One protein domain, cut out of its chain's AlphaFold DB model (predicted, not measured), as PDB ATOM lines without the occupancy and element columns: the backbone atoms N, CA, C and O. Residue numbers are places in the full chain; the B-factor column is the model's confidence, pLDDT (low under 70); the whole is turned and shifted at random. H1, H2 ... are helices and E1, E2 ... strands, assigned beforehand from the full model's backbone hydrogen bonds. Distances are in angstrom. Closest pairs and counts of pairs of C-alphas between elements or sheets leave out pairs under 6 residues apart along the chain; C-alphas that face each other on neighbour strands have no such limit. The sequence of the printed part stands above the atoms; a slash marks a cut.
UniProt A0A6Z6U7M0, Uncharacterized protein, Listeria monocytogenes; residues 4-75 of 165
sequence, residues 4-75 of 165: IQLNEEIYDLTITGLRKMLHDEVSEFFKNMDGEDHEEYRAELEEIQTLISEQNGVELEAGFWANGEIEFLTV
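AT A GLANCE: This is residues 4 to 75 of the 165 residues of an uncharacterized protein of Listeria monocytogenes (UniProt A0A6Z6U7M0). A small three-stranded antiparallel sheet, E2 E1 E3, sits near one end of a long helical hairpin, H1 and H2; the short helix H3 packs on the same face of the sheet as H1 but apart from it, and the sheet's other face is bare. H1 covers the E2 side and H3 the E3 side; H2 packs on H1 and H3 away from the sheet, and the turn joining H1 to H2 reaches far beyond the sheet. The printed part has 72 residues with three named helices and three named strands, in the order E1 E2 H1 H2 H3 E3, and its class is mixed, helices and strands. It is compact, with a radius of gyration of the C-alphas of 11.5 A, and spans 34 by 22 by 21 A, only just elongated.

HOW THE PARTS SIT: In the sheet, the inner strand E1, residues 4 to 6, is antiparallel to the edge strand E2, residues 9 to 12, at 152 degrees, with N 11 and O 4 at 2.8 A; the two form a hairpin. E1 is also antiparallel to the other edge strand, E3, residues 72 to 74, at 148 degrees, with N 5 and O 73 at 2.8 A. H1, residues 16 to 33, is on the sheet at a height of 11.1 A and lies over E2; their closest C-alphas, of Tyr 11 and Leu 18, are 5.6 A apart. H3, residues 57 to 62, is on the same face at a height of 6.8 A and lies over E3; their closest C-alphas, of Glu 61 and Phe 72, are 4.9 A apart. The two layers are this sheet and the helices H1 and H3 on one face of it. H2, residues 39 to 53, is not on the sheet. It touches H1 at a shallow tilt of 12 degrees, opposite ways, closest at the C-alphas of His 23 and Gln 49, 6.3 A. With residues 48 to 52 alone it touches H3, closest at the C-alphas of Leu 51 and Leu 60, 6.5 A; their tilt of 37 degrees, opposite ways, is only just steep. Both pairs are helical hairpins. H1 and H3 are apart. In H1, H2 and H3 every O i to N i+4 pair is within hydrogen-bond range.

IN THESE COORDINATES: E1 begins at C-alpha 4, (238.987, 200.503, 196.356), and is 6.7 A long; E2 is 10.3 A and E3 6.9 A. H1 is 26.4 A long, from C-alpha 16 at (240.243, 187.443, 192.109). H2 is 21.4 A and H3 8.6 A. E3 ends at C-alpha 74, (237.219, 203.842, 199.448).

THE WHOLE: The C-alphas farthest apart, of Thr 14 and Glu 36, are 34.1 A apart. The printed part has no cut, and no link is long. The mean pLDDT of the printed part is 87.6; residues 34 to 38 are under 70.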
ATOM      1  N   ILE A   4     237.909 199.527 196.251       92.81
ATOM      2  CA  ILE A   4     238.987 200.503 196.356       92.81
ATOM      3  C   ILE A   4     239.232 201.148 194.997       92.81
ATOM      4  O   ILE A   4     239.180 200.479 193.967       92.81
ATOM      5  N   GLN A   5     239.479 202.449 194.997       91.81
ATOM      6  CA  GLN A   5     239.912 203.193 193.831       91.81
ATOM      7  C   GLN A   5     241.417 203.422 193.900       91.81
ATOM      8  O   GLN A   5     241.941 203.823 194.940       91.81
ATOM      9  N   LEU A   6     242.075 203.198 192.769       91.88
ATOM     10  CA  LEU A   6     243.442 203.615 192.489       91.88
ATOM     11  C   LEU A   6     243.407 204.345 191.141       91.88
ATOM     12  O   LEU A   6     242.875 203.817 190.165       91.88
ATOM     13  N   ASN A   7     243.923 205.575 191.084       86.19
ATOM     14  CA  ASN A   7     243.761 206.464 189.926       86.19
ATOM     15  C   ASN A   7     242.278 206.674 189.544       86.19
ATOM     16  O   ASN A   7     241.483 207.122 190.366       86.19
ATOM     17  N   GLU A   8     241.896 206.383 188.295       81.62
ATOM     18  CA  GLU A   8     240.520 206.472 187.773       81.62
ATOM     19  C   GLU A   8     239.796 205.107 187.787       81.62
ATOM     20  O   GLU A   8     238.617 204.999 187.427       81.62
ATOM     21  N   GLU A   9     240.488 204.055 188.227       86.12
ATOM     22  CA  GLU A   9     240.027 202.674 188.197       86.12
ATOM     23  C   GLU A   9     239.540 202.236 189.582       86.12
ATOM     24  O   GLU A   9     240.088 202.612 190.617       86.12
ATOM     25  N   ILE A  10     238.471 201.445 189.602       88.06
ATOM     26  CA  ILE A  10     237.901 200.858 190.817       88.06
ATOM     27  C   ILE A  10     238.187 199.367 190.769       88.06
ATOM     28  O   ILE A  10     238.291 198.800 189.692       88.06
ATOM     29  N   TYR A  11     238.342 198.750 191.932       89.38
ATOM     30  CA  TYR A  11     238.645 197.338 192.076       89.38
ATOM     31  C   TYR A  11     237.794 196.751 193.198       89.38
ATOM     32  O   TYR A  11     237.871 197.217 194.337       89.38
ATOM     33  N   ASP A  12     237.015 195.702 192.912       89.44
ATOM     34  CA  ASP A  12     236.418 194.881 193.970       89.44
ATOM     35  C   ASP A  12     237.444 193.861 194.472       89.44
ATOM     36  O   ASP A  12     237.764 192.868 193.807       89.44
ATOM     37  N   LEU A  13     237.942 194.083 195.690       91.38
ATOM     38  CA  LEU A  13     238.909 193.201 196.331       91.38
ATOM     39  C   LEU A  13     238.334 191.818 196.650       91.38
ATOM     40  O   LEU A  13     239.094 190.917 196.987       91.38
ATOM     41  N   THR A  14     237.032 191.577 196.526       89.06
ATOM     42  CA  THR A  14     236.463 190.227 196.650       89.06
ATOM     43  C   THR A  14     236.645 189.403 195.368       89.06
ATOM     44  O   THR A  14     236.680 188.167 195.422       89.06
ATOM     45  N   ILE A  15     236.929 190.056 194.235       86.31
ATOM     46  CA  ILE A  15     237.080 189.433 192.917       86.31
ATOM     47  C   ILE A  15     238.545 189.153 192.608       86.31
ATOM     48  O   ILE A  15     239.393 190.040 192.560       86.31
ATOM     49  N   THR A  16     238.859 187.885 192.340       89.12
ATOM     50  CA  THR A  16     240.243 187.443 192.109       89.12
ATOM     51  C   THR A  16     240.884 188.100 190.888       89.12
ATOM     52  O   THR A  16     242.051 188.479 190.960       89.12
ATOM     53  N   GLY A  17     240.144 188.244 189.784       87.06
ATOM     54  CA  GLY A  17     240.644 188.923 188.584       87.06
ATOM     55  C   GLY A  17     241.022 190.382 188.851       87.06
ATOM     56  O   GLY A  17     242.134 190.788 188.524       87.06
ATOM     57  N   LEU A  18     240.140 191.131 189.519       88.81
ATOM     58  CA  LEU A  18     240.356 192.548 189.824       88.81
ATOM     59  C   LEU A  18     241.459 192.754 190.863       88.81
ATOM     60  O   LEU A  18     242.316 193.608 190.666       88.81
ATOM     61  N   ARG A  19     241.535 191.905 191.899       93.69
ATOM     62  CA  ARG A  19     242.687 191.900 192.818       93.69
ATOM     63  C   ARG A  19     244.003 191.722 192.073       93.69
ATOM     64  O   ARG A  19     244.967 192.420 192.360       93.69
ATOM     65  N   LYS A  20     244.059 190.785 191.121       93.50
ATOM     66  CA  LYS A  20     245.269 190.557 190.328       93.50
ATOM     67  C   LYS A  20     245.639 191.800 189.507       93.50
ATOM     68  O   LYS A  20     246.811 192.150 189.462       93.50
ATOM     69  N   MET A  21     244.659 192.450 188.880       91.38
ATOM     70  CA  MET A  21     244.890 193.685 188.121       91.38
ATOM     71  C   MET A  21     245.439 194.799 189.019       91.38
ATOM     72  O   MET A  21     246.438 195.414 188.663       91.38
ATOM     73  N   LEU A  22     244.873 194.976 190.215       94.44
ATOM     74  CA  LEU A  22     245.372 195.945 191.189       94.44
ATOM     75  C   LEU A  22     246.810 195.639 191.638       94.44
ATOM     76  O   LEU A  22     247.649 196.533 191.699       94.44
ATOM     77  N   HIS A  23     247.123 194.368 191.912       96.00
ATOM     78  CA  HIS A  23     248.490 193.937 192.223       96.00
ATOM     79  C   HIS A  23     249.487 194.296 191.111       96.00
ATOM     80  O   HIS A  23     250.606 194.734 191.408       96.00
ATOM     81  N   ASP A  24     249.094 194.089 189.849       93.81
ATOM     82  CA  ASP A  24     249.916 194.398 188.681       93.81
ATOM     83  C   ASP A  24     250.127 195.918 188.547       93.81
ATOM     84  O   ASP A  24     251.268 196.342 188.365       93.81
ATOM     85  N   GLU A  25     249.070 196.726 188.704       92.50
ATOM     86  CA  GLU A  25     249.137 198.196 188.619       92.50
ATOM     87  C   GLU A  25     250.032 198.787 189.715       92.50
ATOM     88  O   GLU A  25     250.949 199.553 189.419       92.50
ATOM     89  N   VAL A  26     249.858 198.365 190.972       93.38
ATOM     90  CA  VAL A  26     250.747 198.777 192.072       93.38
ATOM     91  C   VAL A  26     252.190 198.368 191.775       93.38
ATOM     92  O   VAL A  26     253.110 199.160 191.947       93.38
ATOM     93  N   SER A  27     252.426 197.153 191.277       91.56
ATOM     94  CA  SER A  27     253.788 196.729 190.920       91.56
ATOM     95  C   SER A  27     254.400 197.597 189.817       91.56
ATOM     96  O   SER A  27     255.613 197.803 189.796       91.56
ATOM     97  N   GLU A  28     253.591 198.063 188.869       89.12
ATOM     98  CA  GLU A  28     254.028 198.943 187.787       89.12
ATOM     99  C   GLU A  28     254.395 200.341 188.296       89.12
ATOM    100  O   GLU A  28     255.437 200.861 187.890       89.12
ATOM    101  N   PHE A  29     253.628 200.896 189.240       87.38
ATOM    102  CA  PHE A  29     253.966 202.150 189.923       87.38
ATOM    103  C   PHE A  29     255.386 202.127 190.490       87.38
ATOM    104  O   PHE A  29     256.219 202.957 190.121       87.38
ATOM    105  N   PHE A  30     255.698 201.117 191.303       86.50
ATOM    106  CA  PHE A  30     257.015 200.995 191.925       86.50
ATOM    107  C   PHE A  30     258.131 200.727 190.902       86.50
ATOM    108  O   PHE A  30     259.204 201.311 191.004       86.50
ATOM    109  N   LYS A  31     257.887 199.916 189.859       83.31
ATOM    110  CA  LYS A  31     258.877 199.689 188.782       83.31
ATOM    111  C   LYS A  31     259.243 200.965 188.029       83.31
ATOM    112  O   LYS A  31     260.389 201.111 187.613       83.31
ATOM    113  N   ASN A  32     258.285 201.864 187.821       78.88
ATOM    114  CA  ASN A  32     258.523 203.122 187.115       78.88
ATOM    115  C   ASN A  32     259.322 204.131 187.958       78.88
ATOM    116  O   ASN A  32     259.936 205.038 187.396       78.88
ATOM    117  N   MET A  33     259.346 203.956 189.283       73.25
ATOM    118  CA  MET A  33     260.150 204.746 190.220       73.25
ATOM    119  C   MET A  33     261.569 204.194 190.418       73.25
ATOM    120  O   MET A  33     262.467 204.936 190.816       73.25
ATOM    121  N   ASP A  34     261.787 202.916 190.093       62.53
ATOM    122  CA  ASP A  34     263.009 202.141 190.343       62.53
ATOM    123  C   ASP A  34     264.160 202.486 189.366       62.53
ATOM    124  O   ASP A  34     264.706 201.653 188.640       62.53
ATOM    125  N   GLY A  35     264.526 203.770 189.320       57.25
ATOM    126  CA  GLY A  35     265.824 204.239 188.832       57.25
ATOM    127  C   GLY A  35     266.931 204.131 189.891       57.25
ATOM    128  O   GLY A  35     268.112 204.224 189.546       57.25
ATOM    129  N   GLU A  36     266.565 203.915 191.159       56.06
ATOM    130  CA  GLU A  36     267.460 203.698 192.296       56.06
ATOM    131  C   GLU A  36     266.862 202.632 193.239       56.06
ATOM    132  O   GLU A  36     265.772 202.809 193.775       56.06
ATOM    133  N   ASP A  37     267.592 201.533 193.438       58.75
ATOM    134  CA  ASP A  37     267.192 200.341 194.202       58.75
ATOM    135  C   ASP A  37     267.182 200.661 195.718       58.75
ATOM    136  O   ASP A  37     268.184 200.465 196.414       58.75
ATOM    137  N   HIS A  38     266.083 201.228 196.234       66.50
ATOM    138  CA  HIS A  38     265.930 201.571 197.660       66.50
ATOM    139  C   HIS A  38     265.098 200.508 198.400       66.50
ATOM    140  O   HIS A  38     263.970 200.198 198.014       66.50
ATOM    141  N   GLU A  39     265.632 199.954 199.497       73.75
ATOM    142  CA  GLU A  39     264.960 198.932 200.328       73.75
ATOM    143  C   GLU A  39     263.584 199.383 200.858       73.75
ATOM    144  O   GLU A  39     262.697 198.550 201.054       73.75
ATOM    145  N   GLU A  40     263.386 200.689 201.045       71.56
ATOM    146  CA  GLU A  40     262.142 201.285 201.554       71.56
ATOM    147  C   GLU A  40     260.962 201.096 200.582       71.56
ATOM    148  O   GLU A  40     259.865 200.749 201.019       71.56
ATOM    149  N   TYR A  41     261.197 201.179 199.265       83.19
ATOM    150  CA  TYR A  41     260.172 200.895 198.251       83.19
ATOM    151  C   TYR A  41     259.695 199.444 198.298       83.19
ATOM    152  O   TYR A  41     258.521 199.160 198.074       83.19
ATOM    153  N   ARG A  42     260.601 198.504 198.599       84.44
ATOM    154  CA  ARG A  42     260.262 197.076 198.646       84.44
ATOM    155  C   ARG A  42     259.374 196.743 199.836       84.44
ATOM    156  O   ARG A  42     258.443 195.961 199.672       84.44
ATOM    157  N   ALA A  43     259.655 197.331 200.999       88.81
ATOM    158  CA  ALA A  43     258.843 197.127 202.194       88.81
ATOM    159  C   ALA A  43     257.427 197.695 202.012       88.81
ATOM    160  O   ALA A  43     256.455 197.002 202.298       88.81
ATOM    161  N   GLU A  44     257.314 198.914 201.472       91.94
ATOM    162  CA  GLU A  44     256.015 199.544 201.207       91.94
ATOM    163  C   GLU A  44     255.202 198.760 200.165       91.94
ATOM    164  O   GLU A  44     254.025 198.468 200.378       91.94
ATOM    165  N   LEU A  45     255.844 198.337 199.069       92.25
ATOM    166  CA  LEU A  45     255.211 197.475 198.073       92.25
ATOM    167  C   LEU A  45     254.706 196.171 198.706       92.25
ATOM    168  O   LEU A  45     253.568 195.784 198.464       92.25
ATOM    169  N   GLU A  46     255.517 195.482 199.510       93.81
ATOM    170  CA  GLU A  46     255.121 194.224 200.158       93.81
ATOM    171  C   GLU A  46     253.916 194.404 201.096       93.81
ATOM    172  O   GLU A  46     253.009 193.564 201.105       93.81
ATOM    173  N   GLU A  47     253.865 195.514 201.833       95.75
ATOM    174  CA  GLU A  47     252.740 195.855 202.705       95.75
ATOM    175  C   GLU A  47     251.450 196.066 201.903       95.75
ATOM    176  O   GLU A  47     250.451 195.387 202.159       95.75
ATOM    177  N   ILE A  48     251.482 196.908 200.864       96.31
ATOM    178  CA  ILE A  48     250.322 197.149 199.990       96.31
ATOM    179  C   ILE A  48     249.840 195.835 199.360       96.31
ATOM    180  O   ILE A  48     248.647 195.527 199.368       96.31
ATOM    181  N   GLN A  49     250.762 195.022 198.837       96.62
ATOM    182  CA  GLN A  49     250.436 193.738 198.206       96.62
ATOM    183  C   GLN A  49     249.782 192.780 199.215       96.62
ATOM    184  O   GLN A  49     248.810 192.094 198.887       96.62
ATOM    185  N   THR A  50     250.254 192.764 200.461       97.56
ATOM    186  CA  THR A  50     249.647 191.967 201.532       97.56
ATOM    187  C   THR A  50     248.212 192.417 201.803       97.56
ATOM    188  O   THR A  50     247.302 191.587 201.773       97.56
ATOM    189  N   LEU A  51     247.976 193.722 201.956       97.69
ATOM    190  CA  LEU A  51     246.638 194.260 202.218       97.69
ATOM    191  C   LEU A  51     245.651 193.987 201.069       97.69
ATOM    192  O   LEU A  51     244.495 193.636 201.326       97.69
ATOM    193  N   ILE A  52     246.096 194.062 199.807       97.06
ATOM    194  CA  ILE A  52     245.277 193.674 198.642       97.06
ATOM    195  C   ILE A  52     244.884 192.192 198.731       97.06
ATOM    196  O   ILE A  52     243.717 191.842 198.531       97.06
ATOM    197  N   SER A  53     245.836 191.311 199.056       96.19
ATOM    198  CA  SER A  53     245.586 189.869 199.203       96.19
ATOM    199  C   SER A  53     244.637 189.547 200.358       96.19
ATOM    200  O   SER A  53     243.792 188.657 200.234       96.19
ATOM    201  N   GLU A  54     244.741 190.292 201.457       96.75
ATOM    202  CA  GLU A  54     243.855 190.204 202.620       96.75
ATOM    203  C   GLU A  54     242.490 190.869 202.398       96.75
ATOM    204  O   GLU A  54     241.596 190.723 203.232       96.75
ATOM    205  N   GLN A  55     242.293 191.540 201.256       95.81
ATOM    206  CA  GLN A  55     241.071 192.276 200.915       95.81
ATOM    207  C   GLN A  55     240.786 193.415 201.904       95.81
ATOM    208  O   GLN A  55     239.629 193.752 202.168       95.81
ATOM    209  N   ASN A  56     241.839 194.004 202.473       95.69
ATOM    210  CA  ASN A  56     241.743 194.987 203.542       95.69
ATOM    211  C   ASN A  56     241.768 196.423 202.994       95.69
ATOM    212  O   ASN A  56     242.747 197.152 203.136       95.69
ATOM    213  N   GLY A  57     240.666 196.825 202.353       93.38
ATOM    214  CA  GLY A  57     240.518 198.160 201.755       93.38
ATOM    215  C   GLY A  57     240.623 199.318 202.757       93.38
ATOM    216  O   GLY A  57     241.109 200.384 202.405       93.38
ATOM    217  N   VAL A  58     240.227 199.096 204.015       93.75
ATOM    218  CA  VAL A  58     240.268 200.129 205.064       93.75
ATOM    219  C   VAL A  58     241.706 200.499 205.418       93.75
ATOM    220  O   VAL A  58     242.028 201.680 205.502       93.75
ATOM    221  N   GLU A  59     242.577 199.506 205.599       95.38
ATOM    222  CA  GLU A  59     243.995 199.766 205.875       95.38
ATOM    223  C   GLU A  59     244.729 200.285 204.626       95.38
ATOM    224  O   GLU A  59     245.632 201.105 204.758       95.38
ATOM    225  N   LEU A  60     244.311 199.886 203.413       95.25
ATOM    226  CA  LEU A  60     244.829 200.475 202.168       95.25
ATOM    227  C   LEU A  60     244.559 201.984 202.088       95.25
ATOM    228  O   LEU A  60     245.467 202.741 201.767       95.25
ATOM    229  N   GLU A  61     243.340 202.431 202.393       95.38
ATOM    230  CA  GLU A  61     242.993 203.861 202.405       95.38
ATOM    231  C   GLU A  61     243.651 204.616 203.573       95.38
ATOM    232  O   GLU A  61     244.050 205.769 203.426       95.38
ATOM    233  N   ALA A  62     243.778 203.986 204.746       92.88
ATOM    234  CA  ALA A  62     244.359 204.622 205.929       92.88
ATOM    235  C   ALA A  62     245.896 204.722 205.893       92.88
ATOM    236  O   ALA A  62     246.474 205.521 206.639       92.88
ATOM    237  N   GLY A  63     246.555 203.892 205.082       89.00
ATOM    238  CA  GLY A  63     248.007 203.839 204.987       89.00
ATOM    239  C   GLY A  63     248.632 205.083 204.352       89.00
ATOM    240  O   GLY A  63     248.006 205.819 203.593       89.00
ATOM    241  N   PHE A  64     249.900 205.327 204.684       87.25
ATOM    242  CA  PHE A  64     250.679 206.449 204.158       87.25
ATOM    243  C   PHE A  64     251.749 205.935 203.189       87.25
ATOM    244  O   PHE A  64     252.867 205.626 203.598       87.25
ATOM    245  N   TRP A  65     251.394 205.857 201.907       90.50
ATOM    246  CA  TRP A  65     252.210 205.269 200.835       90.50
ATOM    247  C   TRP A  65     253.058 206.323 200.119       90.50
ATOM    248  O   TRP A  65     252.925 206.583 198.922       90.50
ATOM    249  N   ALA A  66     253.874 207.035 200.896       80.62
ATOM    250  CA  ALA A  66     254.609 208.188 200.388       80.62
ATOM    251  C   ALA A  66     255.770 207.814 199.472       80.62
ATOM    252  O   ALA A  66     256.139 208.632 198.633       80.62
ATOM    253  N   ASN A  67     256.340 206.616 199.616       77.69
ATOM    254  CA  ASN A  67     257.444 206.211 198.757       77.69
ATOM    255  C   ASN A  67     256.915 205.861 197.357       77.69
ATOM    256  O   ASN A  67     257.474 206.306 196.364       77.69
ATOM    257  N   GLY A  68     255.794 205.147 197.262       71.56
ATOM    258  CA  GLY A  68     255.122 204.879 195.990       71.56
ATOM    259  C   GLY A  68     254.353 206.074 195.412       71.56
ATOM    260  O   GLY A  68     253.867 205.980 194.287       71.56
ATOM    261  N   GLU A  69     254.205 207.166 196.173       83.38
ATOM    262  CA  GLU A  69     253.293 208.289 195.887       83.38
ATOM    263  C   GLU A  69     251.880 207.806 195.496       83.38
ATOM    264  O   GLU A  69     251.241 208.350 194.594       83.38
ATOM    265  N   ILE A  70     251.400 206.752 196.169       89.88
ATOM    266  CA  ILE A  70     250.121 206.098 195.874       89.88
ATOM    267  C   ILE A  70     249.042 206.586 196.842       89.88
ATOM    268  O   ILE A  70     249.252 206.667 198.051       89.88
ATOM    269  N   GLU A  71     247.848 206.852 196.317       93.38
ATOM    270  CA  GLU A  71     246.655 207.133 197.114       93.38
ATOM    271  C   GLU A  71     245.546 206.142 196.749       93.38
ATOM    272  O   GLU A  71     245.212 205.966 195.574       93.38
ATOM    273  N   PHE A  72     244.978 205.500 197.771       95.00
ATOM    274  CA  PHE A  72     243.810 204.636 197.646       95.00
ATOM    275  C   PHE A  72     242.596 205.329 198.254       95.00
ATOM    276  O   PHE A  72     242.697 205.907 199.334       95.00
ATOM    277  N   LEU A  73     241.444 205.231 197.593       92.94
ATOM    278  CA  LEU A  73     240.192 205.812 198.083       92.94
ATOM    279  C   LEU A  73     239.115 204.739 198.204       92.94
ATOM    280  O   LEU A  73     238.905 203.954 197.276       92.94
ATOM    281  N   THR A  74     238.386 204.718 199.318       89.62
ATOM    282  CA  THR A  74     237.219 203.842 199.448       89.62
ATOM    283  C   THR A  74     236.071 204.376 198.600       89.62
ATOM    284  O   THR A  74     235.757 205.569 198.608       89.62
ATOM    285  N   VAL A  75     235.385 203.477 197.893       85.19
ATOM    286  CA  VAL A  75     234.249 203.835 197.035       85.19
ATOM    287  C   VAL A  75     232.944 203.292 197.601       85.19
ATOM    288  O   VAL A  75     232.860 202.149 198.050       85.19
TER     289      VAL A  75